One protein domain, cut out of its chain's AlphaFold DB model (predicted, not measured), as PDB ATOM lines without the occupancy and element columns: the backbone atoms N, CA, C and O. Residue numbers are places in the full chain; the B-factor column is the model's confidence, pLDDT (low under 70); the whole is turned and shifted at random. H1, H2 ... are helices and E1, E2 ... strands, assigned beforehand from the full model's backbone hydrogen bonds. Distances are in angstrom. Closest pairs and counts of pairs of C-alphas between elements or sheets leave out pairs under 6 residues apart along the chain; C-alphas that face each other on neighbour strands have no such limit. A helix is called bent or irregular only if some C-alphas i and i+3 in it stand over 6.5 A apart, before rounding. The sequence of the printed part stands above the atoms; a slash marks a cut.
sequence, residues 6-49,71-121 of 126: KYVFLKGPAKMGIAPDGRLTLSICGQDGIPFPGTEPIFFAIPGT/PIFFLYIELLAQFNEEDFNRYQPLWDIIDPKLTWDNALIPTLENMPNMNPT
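This is residues 6 to 49 and 71 to 121 of the 126 residues of an uncharacterized protein of Dyadobacter soli (UniProt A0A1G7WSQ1). What is the main picture? A strongly twisted sheet of four strands, bent sharply in its long strands E1 and E4, folds over like a partly open barrel, with two short helices, H1 and H2, on one face. Residues 99 to 121 wind back, and residues 119 to 120 pair in parallel with 81 to 82 of E4. How is it made up? The compact printed part has 95 residues, under half in named elements, in the order E1 E2 E3 E4 H1 H2; the class is mixed, the sheet antiparallel, E3 E2 E1 E4, the radius of gyration of the C-alphas 13.1 A, and the spans 34 by 34 by 22 A.

How are the strands joined? E1, residues 6 to 18, and E4, residues 73 to 84, are antiparallel, with N 10 and O 79 2.8 A apart. E2, residues 24 to 28, has N 27 2.9 A from O 15 of E1; E3, residues 42 to 44, has N 42 2.8 A from O 26 of E2. E1 E2 E3 is a meander, each strand the antiparallel neighbour of the one before. Where are the helices? H1, residues 85 to 90, is over E4 at a height over the sheet of 8.2 A. H2, residues 92 to 98, on the same face at 9.4 A, is only just over E1, on which 3 of its C-alphas fall; 2 of its 3 O i to N i+4 pairs are within hydrogen-bond range, and every such pair in H1.

Where does E1 begin? C-alpha 6 is at (-9.807, 39.149, 11.992); E1 spans 24.1 A and bends by 107 degrees at residue 13. How long are the others? E4 spans 26.7 A and bends by 88 degrees at residue 76, E2 13.4 A, E3 6.6 A, H1 8.6 A and H2 10.0 A, ending with C-alpha 98 at (-20.932, 36.457, 0.183).

Is there a cut? Residues 50 to 70 are not printed, and C-alphas 49 and 71 are 22.1 A apart. Which link is long? Of the links printed whole, E2 to E3 is long. Where is confidence low? Residues 20 to 22, 45 to 49, 71 to 73 and 110 to 121 are under 70.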
ATOM      1  N   LYS A   6      -8.348  39.221  11.864       83.00
ATOM      2  CA  LYS A   6      -9.807  39.149  11.992       83.00
ATOM      3  C   LYS A   6     -10.329  37.883  11.330       83.00
ATOM      4  O   LYS A   6      -9.600  37.170  10.641       83.00
ATOM      5  N   TYR A   7     -11.596  37.593  11.580       81.31
ATOM      6  CA  TYR A   7     -12.214  36.335  11.205       81.31
ATOM      7  C   TYR A   7     -13.397  36.568  10.290       81.31
ATOM      8  O   TYR A   7     -14.219  37.459  10.511       81.31
ATOM      9  N   VAL A   8     -13.489  35.715   9.277       84.62
ATOM     10  CA  VAL A   8     -14.599  35.693   8.334       84.62
ATOM     11  C   VAL A   8     -15.225  34.311   8.368       84.62
ATOM     12  O   VAL A   8     -14.532  33.290   8.326       84.62
ATOM     13  N   PHE A   9     -16.549  34.282   8.476       81.44
ATOM     14  CA  PHE A   9     -17.310  33.047   8.425       81.44
ATOM     15  C   PHE A   9     -17.642  32.716   6.973       81.44
ATOM     16  O   PHE A   9     -18.440  33.400   6.335       81.44
ATOM     17  N   LEU A  10     -17.008  31.674   6.444       83.94
ATOM     18  CA  LEU A  10     -17.238  31.206   5.086       83.94
ATOM     19  C   LEU A  10     -18.339  30.154   5.107       83.94
ATOM     20  O   LEU A  10     -18.200  29.102   5.738       83.94
ATOM     21  N   LYS A  11     -19.425  30.437   4.389       83.19
ATOM     22  CA  LYS A  11     -20.574  29.545   4.283       83.19
ATOM     23  C   LYS A  11     -21.079  29.485   2.851       83.19
ATOM     24  O   LYS A  11     -21.389  30.518   2.265       83.19
ATOM     25  N   GLY A  12     -21.203  28.279   2.306       83.06
ATOM     26  CA  GLY A  12     -21.754  28.087   0.966       83.06
ATOM     27  C   GLY A  12     -21.092  26.970   0.160       83.06
ATOM     28  O   GLY A  12     -20.235  26.252   0.672       83.06
ATOM     29  N   PRO A  13     -21.506  26.795  -1.104       85.00
ATOM     30  CA  PRO A  13     -20.875  25.850  -2.013       85.00
ATOM     31  C   PRO A  13     -19.450  26.286  -2.369       85.00
ATOM     32  O   PRO A  13     -19.203  27.430  -2.754       85.00
ATOM     33  N   ALA A  14     -18.510  25.352  -2.273       85.88
ATOM     34  CA  ALA A  14     -17.111  25.585  -2.579       85.88
ATOM     35  C   ALA A  14     -16.456  24.354  -3.211       85.88
ATOM     36  O   ALA A  14     -16.836  23.206  -2.965       85.88
ATOM     37  N   LYS A  15     -15.431  24.616  -4.016       86.44
ATOM     38  CA  LYS A  15     -14.477  23.622  -4.492       86.44
ATOM     39  C   LYS A  15     -13.261  23.634  -3.582       86.44
ATOM     40  O   LYS A  15     -12.655  24.686  -3.400       86.44
ATOM     41  N   MET A  16     -12.908  22.475  -3.040       80.88
ATOM     42  CA  MET A  16     -11.671  22.286  -2.287       80.88
ATOM     43  C   MET A  16     -10.650  21.546  -3.140       80.88
ATOM     44  O   MET A  16     -10.992  20.596  -3.849       80.88
ATOM     45  N   GLY A  17      -9.404  21.996  -3.067       78.44
ATOM     46  CA  GLY A  17      -8.282  21.409  -3.781       78.44
ATOM     47  C   GLY A  17      -6.991  21.481  -2.976       78.44
ATOM     48  O   GLY A  17      -6.965  21.923  -1.826       78.44
ATOM     49  N   ILE A  18      -5.913  21.026  -3.608       72.50
ATOM     50  CA  ILE A  18      -4.551  21.114  -3.087       72.50
ATOM     51  C   ILE A  18      -3.730  21.884  -4.125       72.50
ATOM     52  O   ILE A  18      -3.748  21.538  -5.307       72.50
ATOM     53  N   ALA A  19      -3.066  22.955  -3.699       71.06
ATOM     54  CA  ALA A  19      -2.155  23.732  -4.531       71.06
ATOM     55  C   ALA A  19      -0.870  22.940  -4.845       71.06
ATOM     56  O   ALA A  19      -0.542  21.994  -4.127       71.06
ATOM     57  N   PRO A  20      -0.093  23.327  -5.877       67.00
ATOM     58  CA  PRO A  20       1.177  22.668  -6.202       67.00
ATOM     59  C   PRO A  20       2.189  22.635  -5.046       67.00
ATOM     60  O   PRO A  20       3.006  21.727  -4.974       67.00
ATOM     61  N   ASP A  21       2.113  23.608  -4.134       65.69
ATOM     62  CA  ASP A  21       2.945  23.715  -2.928       65.69
ATOM     63  C   ASP A  21       2.402  22.907  -1.730       65.69
ATOM     64  O   ASP A  21       2.898  23.022  -0.611       65.69
ATOM     65  N   GLY A  22       1.366  22.095  -1.952       65.38
ATOM     66  CA  GLY A  22       0.762  21.230  -0.949       65.38
ATOM     67  C   GLY A  22      -0.267  21.909  -0.046       65.38
ATOM     68  O   GLY A  22      -0.884  21.206   0.747       65.38
ATOM     69  N   ARG A  23      -0.504  23.226  -0.149       71.56
ATOM     70  CA  ARG A  23      -1.510  23.923   0.678       71.56
ATOM     71  C   ARG A  23      -2.939  23.580   0.267       71.56
ATOM     72  O   ARG A  23      -3.223  23.341  -0.906       71.56
ATOM     73  N   LEU A  24      -3.863  23.625   1.227       75.12
ATOM     74  CA  LEU A  24      -5.291  23.484   0.946       75.12
ATOM     75  C   LEU A  24      -5.804  24.752   0.250       75.12
ATOM     76  O   LEU A  24      -5.558  25.862   0.728       75.12
ATOM     77  N   THR A  25      -6.547  24.588  -0.841       83.94
ATOM     78  CA  THR A  25      -7.203  25.686  -1.555       83.94
ATOM     79  C   THR A  25      -8.711  25.566  -1.509       83.94
ATOM     80  O   THR A  25      -9.272  24.469  -1.482       83.94
ATOM     81  N   LEU A  26      -9.374  26.716  -1.524       86.00
ATOM     82  CA  LEU A  26     -10.822  26.816  -1.501       86.00
ATOM     83  C   LEU A  26     -11.295  27.887  -2.479       86.00
ATOM     84  O   LEU A  26     -10.896  29.045  -2.389       86.00
ATOM     85  N   SER A  27     -12.182  27.509  -3.391       88.06
ATOM     86  CA  SER A  27     -12.820  28.422  -4.339       88.06
ATOM     87  C   SER A  27     -14.321  28.423  -4.105       88.06
ATOM     88  O   SER A  27     -14.982  27.399  -4.284       88.06
ATOM     89  N   ILE A  28     -14.869  29.567  -3.709       86.38
ATOM     90  CA  ILE A  28     -16.312  29.721  -3.520       86.38
ATOM     91  C   ILE A  28     -16.999  29.720  -4.885       86.38
ATOM     92  O   ILE A  28     -16.512  30.311  -5.852       86.38
ATOM     93  N   CYS A  29     -18.108  28.996  -4.973       84.81
ATOM     94  CA  CYS A  29     -18.774  28.684  -6.228       84.81
ATOM     95  C   CYS A  29     -20.236  29.131  -6.219       84.81
ATOM     96  O   CYS A  29     -20.845  29.303  -5.166       84.81
ATOM     97  N   GLY A  30     -20.816  29.245  -7.413       80.75
ATOM     98  CA  GLY A  30     -22.261  29.230  -7.596       80.75
ATOM     99  C   GLY A  30     -22.866  27.847  -7.311       80.75
ATOM    100  O   GLY A  30     -22.164  26.859  -7.078       80.75
ATOM    101  N   GLN A  31     -24.198  27.760  -7.351       77.19
ATOM    102  CA  GLN A  31     -24.924  26.488  -7.180       77.19
ATOM    103  C   GLN A  31     -24.641  25.470  -8.298       77.19
ATOM    104  O   GLN A  31     -24.824  24.273  -8.105       77.19
ATOM    105  N   ASP A  32     -24.179  25.944  -9.451       79.56
ATOM    106  CA  ASP A  32     -23.731  25.155 -10.599       79.56
ATOM    107  C   ASP A  32     -22.324  24.555 -10.416       79.56
ATOM    108  O   ASP A  32     -21.833  23.825 -11.278       79.56
ATOM    109  N   GLY A  33     -21.659  24.854  -9.295       76.44
ATOM    110  CA  GLY A  33     -20.303  24.407  -9.014       76.44
ATOM    111  C   GLY A  33     -19.232  25.149  -9.805       76.44
ATOM    112  O   GLY A  33     -18.081  24.700  -9.841       76.44
ATOM    113  N   ILE A  34     -19.564  26.272 -10.442       82.56
ATOM    114  CA  ILE A  34     -18.597  27.119 -11.140       82.56
ATOM    115  C   ILE A  34     -18.056  28.166 -10.149       82.56
ATOM    116  O   ILE A  34     -18.854  28.827  -9.481       82.56
ATOM    117  N   PRO A  35     -16.722  28.323 -10.006       83.88
ATOM    118  CA  PRO A  35     -16.142  29.386  -9.187       83.88
ATOM    119  C   PRO A  35     -16.615  30.767  -9.635       83.88
ATOM    120  O   PRO A  35     -16.746  31.016 -10.835       83.88
ATOM    121  N   PHE A  36     -16.832  31.675  -8.686       81.88
ATOM    122  CA  PHE A  36     -17.232  33.032  -9.036       81.88
ATOM    123  C   PHE A  36     -16.139  33.735  -9.862       81.88
ATOM    124  O   PHE A  36     -14.960  33.702  -9.489       81.88
ATOM    125  N   PRO A  37     -16.496  34.382 -10.988       77.69
ATOM    126  CA  PRO A  37     -15.522  35.057 -11.837       77.69
ATOM    127  C   PRO A  37     -14.863  36.216 -11.083       77.69
ATOM    128  O   PRO A  37     -15.529  36.962 -10.373       77.69
ATOM    129  N   GLY A  38     -13.547  36.370 -11.247       78.50
ATOM    130  CA  GLY A  38     -12.780  37.431 -10.584       78.50
ATOM    131  C   GLY A  38     -12.479  37.185  -9.102       78.50
ATOM    132  O   GLY A  38     -11.887  38.052  -8.467       78.50
ATOM    133  N   THR A  39     -12.845  36.021  -8.552       79.00
ATOM    134  CA  THR A  39     -12.462  35.629  -7.188       79.00
ATOM    135  C   THR A  39     -11.223  34.739  -7.208       79.00
ATOM    136  O   THR A  39     -11.146  33.764  -7.958       79.00
ATOM    137  N   GLU A  40     -10.232  35.083  -6.389       81.19
ATOM    138  CA  GLU A  40      -9.057  34.237  -6.193       81.19
ATOM    139  C   GLU A  40      -9.350  33.109  -5.187       81.19
ATOM    140  O   GLU A  40     -10.123  33.311  -4.246       81.19
ATOM    141  N   PRO A  41      -8.726  31.923  -5.331       84.31
ATOM    142  CA  PRO A  41      -8.811  30.877  -4.318       84.31
ATOM    143  C   PRO A  41      -8.221  31.324  -2.973       84.31
ATOM    144  O   PRO A  41      -7.164  31.956  -2.919       84.31
ATOM    145  N   ILE A  42      -8.872  30.927  -1.882       85.94
ATOM    146  CA  ILE A  42      -8.361  31.085  -0.520       85.94
ATOM    147  C   ILE A  42      -7.375  29.955  -0.240       85.94
ATOM    148  O   ILE A  42      -7.691  28.785  -0.469       85.94
ATOM    149  N   PHE A  43      -6.193  30.299   0.267       82.94
ATOM    150  CA  PHE A  43      -5.164  29.336   0.655       82.94
ATOM    151  C   PHE A  43      -5.111  29.217   2.177       82.94
ATOM    152  O   PHE A  43      -4.966  30.221   2.878       82.94
ATOM    153  N   PHE A  44      -5.189  27.989   2.686       75.50
ATOM    154  CA  PHE A  44      -5.045  27.707   4.110       75.50
ATOM    155  C   PHE A  44      -3.667  27.125   4.400       75.50
ATOM    156  O   PHE A  44      -3.180  26.242   3.684       75.50
ATOM    157  N   ALA A  45      -3.048  27.599   5.476       66.19
ATOM    158  CA  ALA A  45      -1.859  26.956   6.007       66.19
ATOM    159  C   ALA A  45      -2.262  25.637   6.683       66.19
ATOM    160  O   ALA A  45      -3.209  25.585   7.466       66.19
ATOM    161  N   ILE A  46      -1.545  24.561   6.362       56.84
ATOM    162  CA  ILE A  46      -1.796  23.244   6.949       56.84
ATOM    163  C   ILE A  46      -1.173  23.221   8.353       56.84
ATOM    164  O   ILE A  46       0.037  23.433   8.475       56.84
ATOM    165  N   PRO A  47      -1.948  22.966   9.423       42.72
ATOM    166  CA  PRO A  47      -1.395  22.845  10.767       42.72
ATOM    167  C   PRO A  47      -0.452  21.634  10.831       42.72
ATOM    168  O   PRO A  47      -0.862  20.520  10.517       42.72
ATOM    169  N   GLY A  48       0.801  21.836  11.249       41.41
ATOM    170  CA  GLY A  48       1.757  20.743  11.476       41.41
ATOM    171  C   GLY A  48       2.964  20.683  10.538       41.41
ATOM    172  O   GLY A  48       3.871  19.902  10.811       41.41
ATOM    173  N   THR A  49       3.074  21.537   9.516       41.94
ATOM    174  CA  THR A  49       4.369  21.777   8.858       41.94
ATOM    175  C   THR A  49       5.208  22.707   9.730       41.94
ATOM    176  O   THR A  49       5.448  23.876   9.436       41.94
ATOM    177  N   PRO A  71      -8.409  15.324  -6.750       51.47
ATOM    178  CA  PRO A  71      -9.860  15.229  -6.685       51.47
ATOM    179  C   PRO A  71     -10.430  16.557  -6.179       51.47
ATOM    180  O   PRO A  71     -10.229  16.941  -5.029       51.47
ATOM    181  N   ILE A  72     -11.114  17.279  -7.069       56.84
ATOM    182  CA  ILE A  72     -11.840  18.497  -6.722       56.84
ATOM    183  C   ILE A  72     -13.133  18.048  -6.059       56.84
ATOM    184  O   ILE A  72     -14.031  17.522  -6.721       56.84
ATOM    185  N   PHE A  73     -13.236  18.255  -4.751       63.38
ATOM    186  CA  PHE A  73     -14.477  18.004  -4.037       63.38
ATOM    187  C   PHE A  73     -15.342  19.254  -4.112       63.38
ATOM    188  O   PHE A  73     -14.898  20.349  -3.766       63.38
ATOM    189  N   PHE A  74     -16.576  19.085  -4.577       71.00
ATOM    190  CA  PHE A  74     -17.615  20.085  -4.399       71.00
ATOM    191  C   PHE A  74     -18.317  19.796  -3.079       71.00
ATOM    192  O   PHE A  74     -18.877  18.715  -2.895       71.00
ATOM    193  N   LEU A  75     -18.249  20.738  -2.150       78.06
ATOM    194  CA  LEU A  75     -18.842  20.593  -0.831       78.06
ATOM    195  C   LEU A  75     -19.494  21.895  -0.386       78.06
ATOM    196  O   LEU A  75     -19.151  22.982  -0.846       78.06
ATOM    197  N   TYR A  76     -20.437  21.767   0.536       81.06
ATOM    198  CA  TYR A  76     -20.946  22.899   1.286       81.06
ATOM    199  C   TYR A  76     -20.039  23.112   2.499       81.06
ATOM    200  O   TYR A  76     -19.891  22.201   3.315       81.06
ATOM    201  N   ILE A  77     -19.411  24.281   2.601       80.94
ATOM    202  CA  ILE A  77     -18.555  24.634   3.736       80.94
ATOM    203  C   ILE A  77     -19.314  25.443   4.779       80.94
ATOM    204  O   ILE A  77     -20.212  26.224   4.460       80.94
ATOM    205  N   GLU A  78     -18.882  25.281   6.023       82.88
ATOM    206  CA  GLU A  78     -19.225  26.134   7.152       82.88
ATOM    207  C   GLU A  78     -17.981  26.223   8.043       82.88
ATOM    208  O   GLU A  78     -17.713  25.326   8.840       82.88
ATOM    209  N   LEU A  79     -17.145  27.243   7.824       80.06
ATOM    210  CA  LEU A  79     -15.848  27.362   8.495       80.06
ATOM    211  C   LEU A  79     -15.522  28.804   8.874       80.06
ATOM    212  O   LEU A  79     -15.915  29.751   8.197       80.06
ATOM    213  N   LEU A  80     -14.758  28.963   9.954       80.12
ATOM    214  CA  LEU A  80     -14.226  30.249  10.386       80.12
ATOM    215  C   LEU A  80     -12.758  30.358   9.951       80.12
ATOM    216  O   LEU A  80     -11.920  29.551  10.359       80.12
ATOM    217  N   ALA A  81     -12.463  31.341   9.104       82.62
ATOM    218  CA  ALA A  81     -11.140  31.569   8.530       82.62
ATOM    219  C   ALA A  81     -10.508  32.836   9.113       82.62
ATOM    220  O   ALA A  81     -11.197  33.835   9.325       82.62
ATOM    221  N   GLN A  82      -9.201  32.786   9.372       83.88
ATOM    222  CA  GLN A  82      -8.429  33.901   9.918       83.88
ATOM    223  C   GLN A  82      -7.714  34.658   8.800       83.88
ATOM    224  O   GLN A  82      -6.922  34.044   8.091       83.88
ATOM    225  N   PHE A  83      -7.912  35.970   8.709       83.19
ATOM    226  CA  PHE A  83      -7.279  36.859   7.731       83.19
ATOM    227  C   PHE A  83      -6.510  37.979   8.438       83.19
ATOM    228  O   PHE A  83      -6.979  38.518   9.445       83.19
ATOM    229  N   ASN A  84      -5.346  38.354   7.909       84.69
ATOM    230  CA  ASN A  84      -4.795  39.683   8.169       84.69
ATOM    231  C   ASN A  84      -5.469  40.709   7.232       84.69
ATOM    232  O   ASN A  84      -6.284  40.351   6.380       84.69
ATOM    233  N   GLU A  85      -5.168  41.992   7.417       86.62
ATOM    234  CA  GLU A  85      -5.823  43.058   6.647       86.62
ATOM    235  C   GLU A  85      -5.478  42.998   5.151       86.62
ATOM    236  O   GLU A  85      -6.330  43.257   4.303       86.62
ATOM    237  N   GLU A  86      -4.248  42.605   4.817       85.56
ATOM    238  CA  GLU A  86      -3.792  42.459   3.433       85.56
ATOM    239  C   GLU A  86      -4.571  41.363   2.696       85.56
ATOM    240  O   GLU A  86      -5.166  41.627   1.648       85.56
ATOM    241  N   ASP A  87      -4.637  40.159   3.266       83.00
ATOM    242  CA  ASP A  87      -5.370  39.038   2.683       83.00
ATOM    243  C   ASP A  87      -6.872  39.314   2.644       83.00
ATOM    244  O   ASP A  87      -7.531  39.000   1.654       83.00
ATOM    245  N   PHE A  88      -7.428  39.950   3.679       87.94
ATOM    246  CA  PHE A  88      -8.831  40.353   3.664       87.94
ATOM    247  C   PHE A  88      -9.135  41.236   2.448       87.94
ATOM    248  O   PHE A  88     -10.077  40.948   1.709       87.94
ATOM    249  N   ASN A  89      -8.315  42.263   2.206       88.31
ATOM    250  CA  ASN A  89      -8.487  43.178   1.079       88.31
ATOM    251  C   ASN A  89      -8.260  42.488  -0.273       88.31
ATOM    252  O   ASN A  89      -8.965  42.774  -1.241       88.31
ATOM    253  N   ARG A  90      -7.317  41.544  -0.349       86.06
ATOM    254  CA  ARG A  90      -7.085  40.722  -1.545       86.06
ATOM    255  C   ARG A  90      -8.337  39.946  -1.957       86.06
ATOM    256  O   ARG A  90      -8.642  39.852  -3.144       86.06
ATOM    257  N   TYR A  91      -9.077  39.419  -0.985       86.88
ATOM    258  CA  TYR A  91     -10.313  38.673  -1.216       86.88
ATOM    259  C   TYR A  91     -11.575  39.556  -1.238       86.88
ATOM    260  O   TYR A  91     -12.677  39.015  -1.259       86.88
ATOM    261  N   GLN A  92     -11.456  40.890  -1.318       87.31
ATOM    262  CA  GLN A  92     -12.610  41.802  -1.351       87.31
ATOM    263  C   GLN A  92     -13.680  41.442  -2.400       87.31
ATOM    264  O   GLN A  92     -14.856  41.418  -2.034       87.31
ATOM    265  N   PRO A  93     -13.334  41.061  -3.651       87.12
ATOM    266  CA  PRO A  93     -14.341  40.662  -4.637       87.12
ATOM    267  C   PRO A  93     -15.208  39.478  -4.191       87.12
ATOM    268  O   PRO A  93     -16.338  39.330  -4.644       87.12
ATOM    269  N   LEU A  94     -14.686  38.615  -3.314       85.81
ATOM    270  CA  LEU A  94     -15.443  37.507  -2.748       85.81
ATOM    271  C   LEU A  94     -16.415  37.979  -1.660       85.81
ATOM    272  O   LEU A  94     -17.545  37.493  -1.595       85.81
ATOM    273  N   TRP A  95     -15.995  38.918  -0.813       86.94
ATOM    274  CA  TRP A  95     -16.841  39.483   0.242       86.94
ATOM    275  C   TRP A  95     -18.041  40.206  -0.348       86.94
ATOM    276  O   TRP A  95     -19.159  39.960   0.091       86.94
ATOM    277  N   ASP A  96     -17.834  40.947  -1.436       86.19
ATOM    278  CA  ASP A  96     -18.903  41.614  -2.183       86.19
ATOM    279  C   ASP A  96     -19.999  40.637  -2.667       86.19
ATOM    280  O   ASP A  96     -21.142  41.040  -2.895       86.19
ATOM    281  N   ILE A  97     -19.671  39.345  -2.800       83.62
ATOM    282  CA  ILE A  97     -20.595  38.277  -3.206       83.62
ATOM    283  C   ILE A  97     -21.244  37.595  -1.995       83.62
ATOM    284  O   ILE A  97     -22.451  37.356  -2.005       83.62
ATOM    285  N   ILE A  98     -20.455  37.235  -0.976       80.44
ATOM    286  CA  ILE A  98     -20.932  36.457   0.183       80.44
ATOM    287  C   ILE A  98     -21.715  37.336   1.160       80.44
ATOM    288  O   ILE A  98     -22.814  36.976   1.579       80.44
ATOM    289  N   ASP A  99     -21.131  38.471   1.539       86.69
ATOM    290  CA  ASP A  99     -21.716  39.449   2.446       86.69
ATOM    291  C   ASP A  99     -21.235  40.851   2.034       86.69
ATOM    292  O   ASP A  99     -20.189  41.308   2.497       86.69
ATOM    293  N   PRO A 100     -21.991  41.571   1.186       84.94
ATOM    294  CA  PRO A 100     -21.575  42.869   0.647       84.94
ATOM    295  C   PRO A 100     -21.467  43.971   1.708       84.94
ATOM    296  O   PRO A 100     -21.062  45.091   1.401       84.94
ATOM    297  N   LYS A 101     -21.885  43.700   2.951       87.44
ATOM    298  CA  LYS A 101     -21.701  44.618   4.078       87.44
ATOM    299  C   LYS A 101     -20.437  44.311   4.870       87.44
ATOM    300  O   LYS A 101     -20.108  45.105   5.750       87.44
ATOM    301  N   LEU A 102     -19.759  43.199   4.598       89.06
ATOM    302  CA  LEU A 102     -18.538  42.807   5.281       89.06
ATOM    303  C   LEU A 102     -17.402  43.762   4.900       89.06
ATOM    304  O   LEU A 102     -17.010  43.889   3.744       89.06
ATOM    305  N   THR A 103     -16.865  44.429   5.910       90.38
ATOM    306  CA  THR A 103     -15.693  45.293   5.834       90.38
ATOM    307  C   THR A 103     -14.690  44.836   6.879       90.38
ATOM    308  O   THR A 103     -15.035  44.125   7.825       90.38
ATOM    309  N   TRP A 104     -13.438  45.277   6.758       89.06
ATOM    310  CA  TRP A 104     -12.452  44.986   7.791       89.06
ATOM    311  C   TRP A 104     -12.966  45.412   9.173       89.06
ATOM    312  O   TRP A 104     -12.896  44.638  10.123       89.06
ATOM    313  N   ASP A 105     -13.545  46.606   9.299       87.75
ATOM    314  CA  ASP A 105     -13.995  47.178  10.576       87.75
ATOM    315  C   ASP A 105     -15.101  46.390  11.284       87.75
ATOM    316  O   ASP A 105     -15.180  46.443  12.512       87.75
ATOM    317  N   ASN A 106     -15.926  45.647  10.544       84.81
ATOM    318  CA  ASN A 106     -17.006  44.840  11.112       84.81
ATOM    319  C   ASN A 106     -16.768  43.324  11.027       84.81
ATOM    320  O   ASN A 106     -17.618  42.554  11.481       84.81
ATOM    321  N   ALA A 107     -15.616  42.896  10.500       84.69
ATOM    322  CA  ALA A 107     -15.202  41.502  10.543       84.69
ATOM    323  C   ALA A 107     -15.033  41.027  11.998       84.69
ATOM    324  O   ALA A 107     -14.715  41.802  12.908       84.69
ATOM    325  N   LEU A 108     -15.260  39.733  12.231       80.94
ATOM    326  CA  LEU A 108     -15.321  39.175  13.579       80.94
ATOM    327  C   LEU A 108     -13.952  39.239  14.267       80.94
ATOM    328  O   LEU A 108     -12.912  38.978  13.664       80.94
ATOM    329  N   ILE A 109     -13.967  39.548  15.561       74.88
ATOM    330  CA  ILE A 109     -12.791  39.540  16.441       74.88
ATOM    331  C   ILE A 109     -12.683  38.145  17.077       74.88
ATOM    332  O   ILE A 109     -13.718  37.548  17.396       74.88
ATOM    333  N   PRO A 110     -11.470  37.597  17.275       65.62
ATOM    334  CA  PRO A 110     -11.333  36.280  17.879       65.62
ATOM    335  C   PRO A 110     -11.860  36.289  19.308       65.62
ATOM    336  O   PRO A 110     -11.518  37.162  20.106       65.62
ATOM    337  N   THR A 111     -12.613  35.256  19.658       67.50
ATOM    338  CA  THR A 111     -12.898  34.912  21.052       67.50
ATOM    339  C   THR A 111     -12.034  33.721  21.459       67.50
ATOM    340  O   THR A 111     -11.699  32.877  20.627       67.50
ATOM    341  N   LEU A 112     -11.695  33.624  22.749       64.56
ATOM    342  CA  LEU A 112     -10.951  32.482  23.311       64.56
ATOM    343  C   LEU A 112     -11.612  31.128  23.001       64.56
ATOM    344  O   LEU A 112     -10.924  30.122  22.874       64.56
ATOM    345  N   GLU A 113     -12.937  31.114  22.857       67.62
ATOM    346  CA  GLU A 113     -13.734  29.925  22.549       67.62
ATOM    347  C   GLU A 113     -13.574  29.460  21.093       67.62
ATOM    348  O   GLU A 113     -13.550  28.262  20.822       67.62
ATOM    349  N   ASN A 114     -13.398  30.396  20.158       62.34
ATOM    350  CA  ASN A 114     -13.353  30.078  18.733       62.34
ATOM    351  C   ASN A 114     -11.914  29.870  18.225       62.34
ATOM    352  O   ASN A 114     -11.728  29.208  17.206       62.34
ATOM    353  N   MET A 115     -10.906  30.380  18.950       61.84
ATOM    354  CA  MET A 115      -9.470  30.275  18.632       61.84
ATOM    355  C   MET A 115      -8.956  28.867  18.268       61.84
ATOM    356  O   MET A 115      -8.211  28.757  17.294       61.84
ATOM    357  N   PRO A 116      -9.330  27.783  18.974       61.31
ATOM    358  CA  PRO A 116      -8.776  26.451  18.712       61.31
ATOM    359  C   PRO A 116      -9.236  25.799  17.400       61.31
ATOM    360  O   PRO A 116      -8.590  24.867  16.932       61.31
ATOM    361  N   ASN A 117     -10.341  26.264  16.808       59.38
ATOM    362  CA  ASN A 117     -10.960  25.653  15.623       59.38
ATOM    363  C   ASN A 117     -10.690  26.443  14.329       59.38
ATOM    364  O   ASN A 117     -11.347  26.218  13.311       59.38
ATOM    365  N   MET A 118      -9.774  27.412  14.372       64.81
ATOM    366  CA  MET A 118      -9.546  28.354  13.278       64.81
ATOM    367  C   MET A 118      -8.448  27.880  12.333       64.81
ATOM    368  O   MET A 118      -7.364  27.488  12.763       64.81
ATOM    369  N   ASN A 119      -8.715  27.995  11.030       68.19
ATOM    370  CA  ASN A 119      -7.710  27.739  10.006       68.19
ATOM    371  C   ASN A 119      -7.028  29.058   9.604       68.19
ATOM    372  O   ASN A 119      -7.715  29.968   9.117       68.19
ATOM    373  N   PRO A 120      -5.702  29.186   9.792       68.00
ATOM    374  CA  PRO A 120      -4.957  30.345   9.322       68.00
ATOM    375  C   PRO A 120      -4.977  30.417   7.792       68.00
ATOM    376  O   PRO A 120      -4.692  29.423   7.117       68.00
ATOM    377  N   THR A 121      -5.292  31.593   7.248       64.62
ATOM    378  CA  THR A 121      -5.102  31.891   5.820       64.62
ATOM    379  C   THR A 121      -3.810  32.675   5.618       64.62
ATOM    380  O   THR A 121      -3.277  33.252   6.570       64.62
TER     381      THR A 121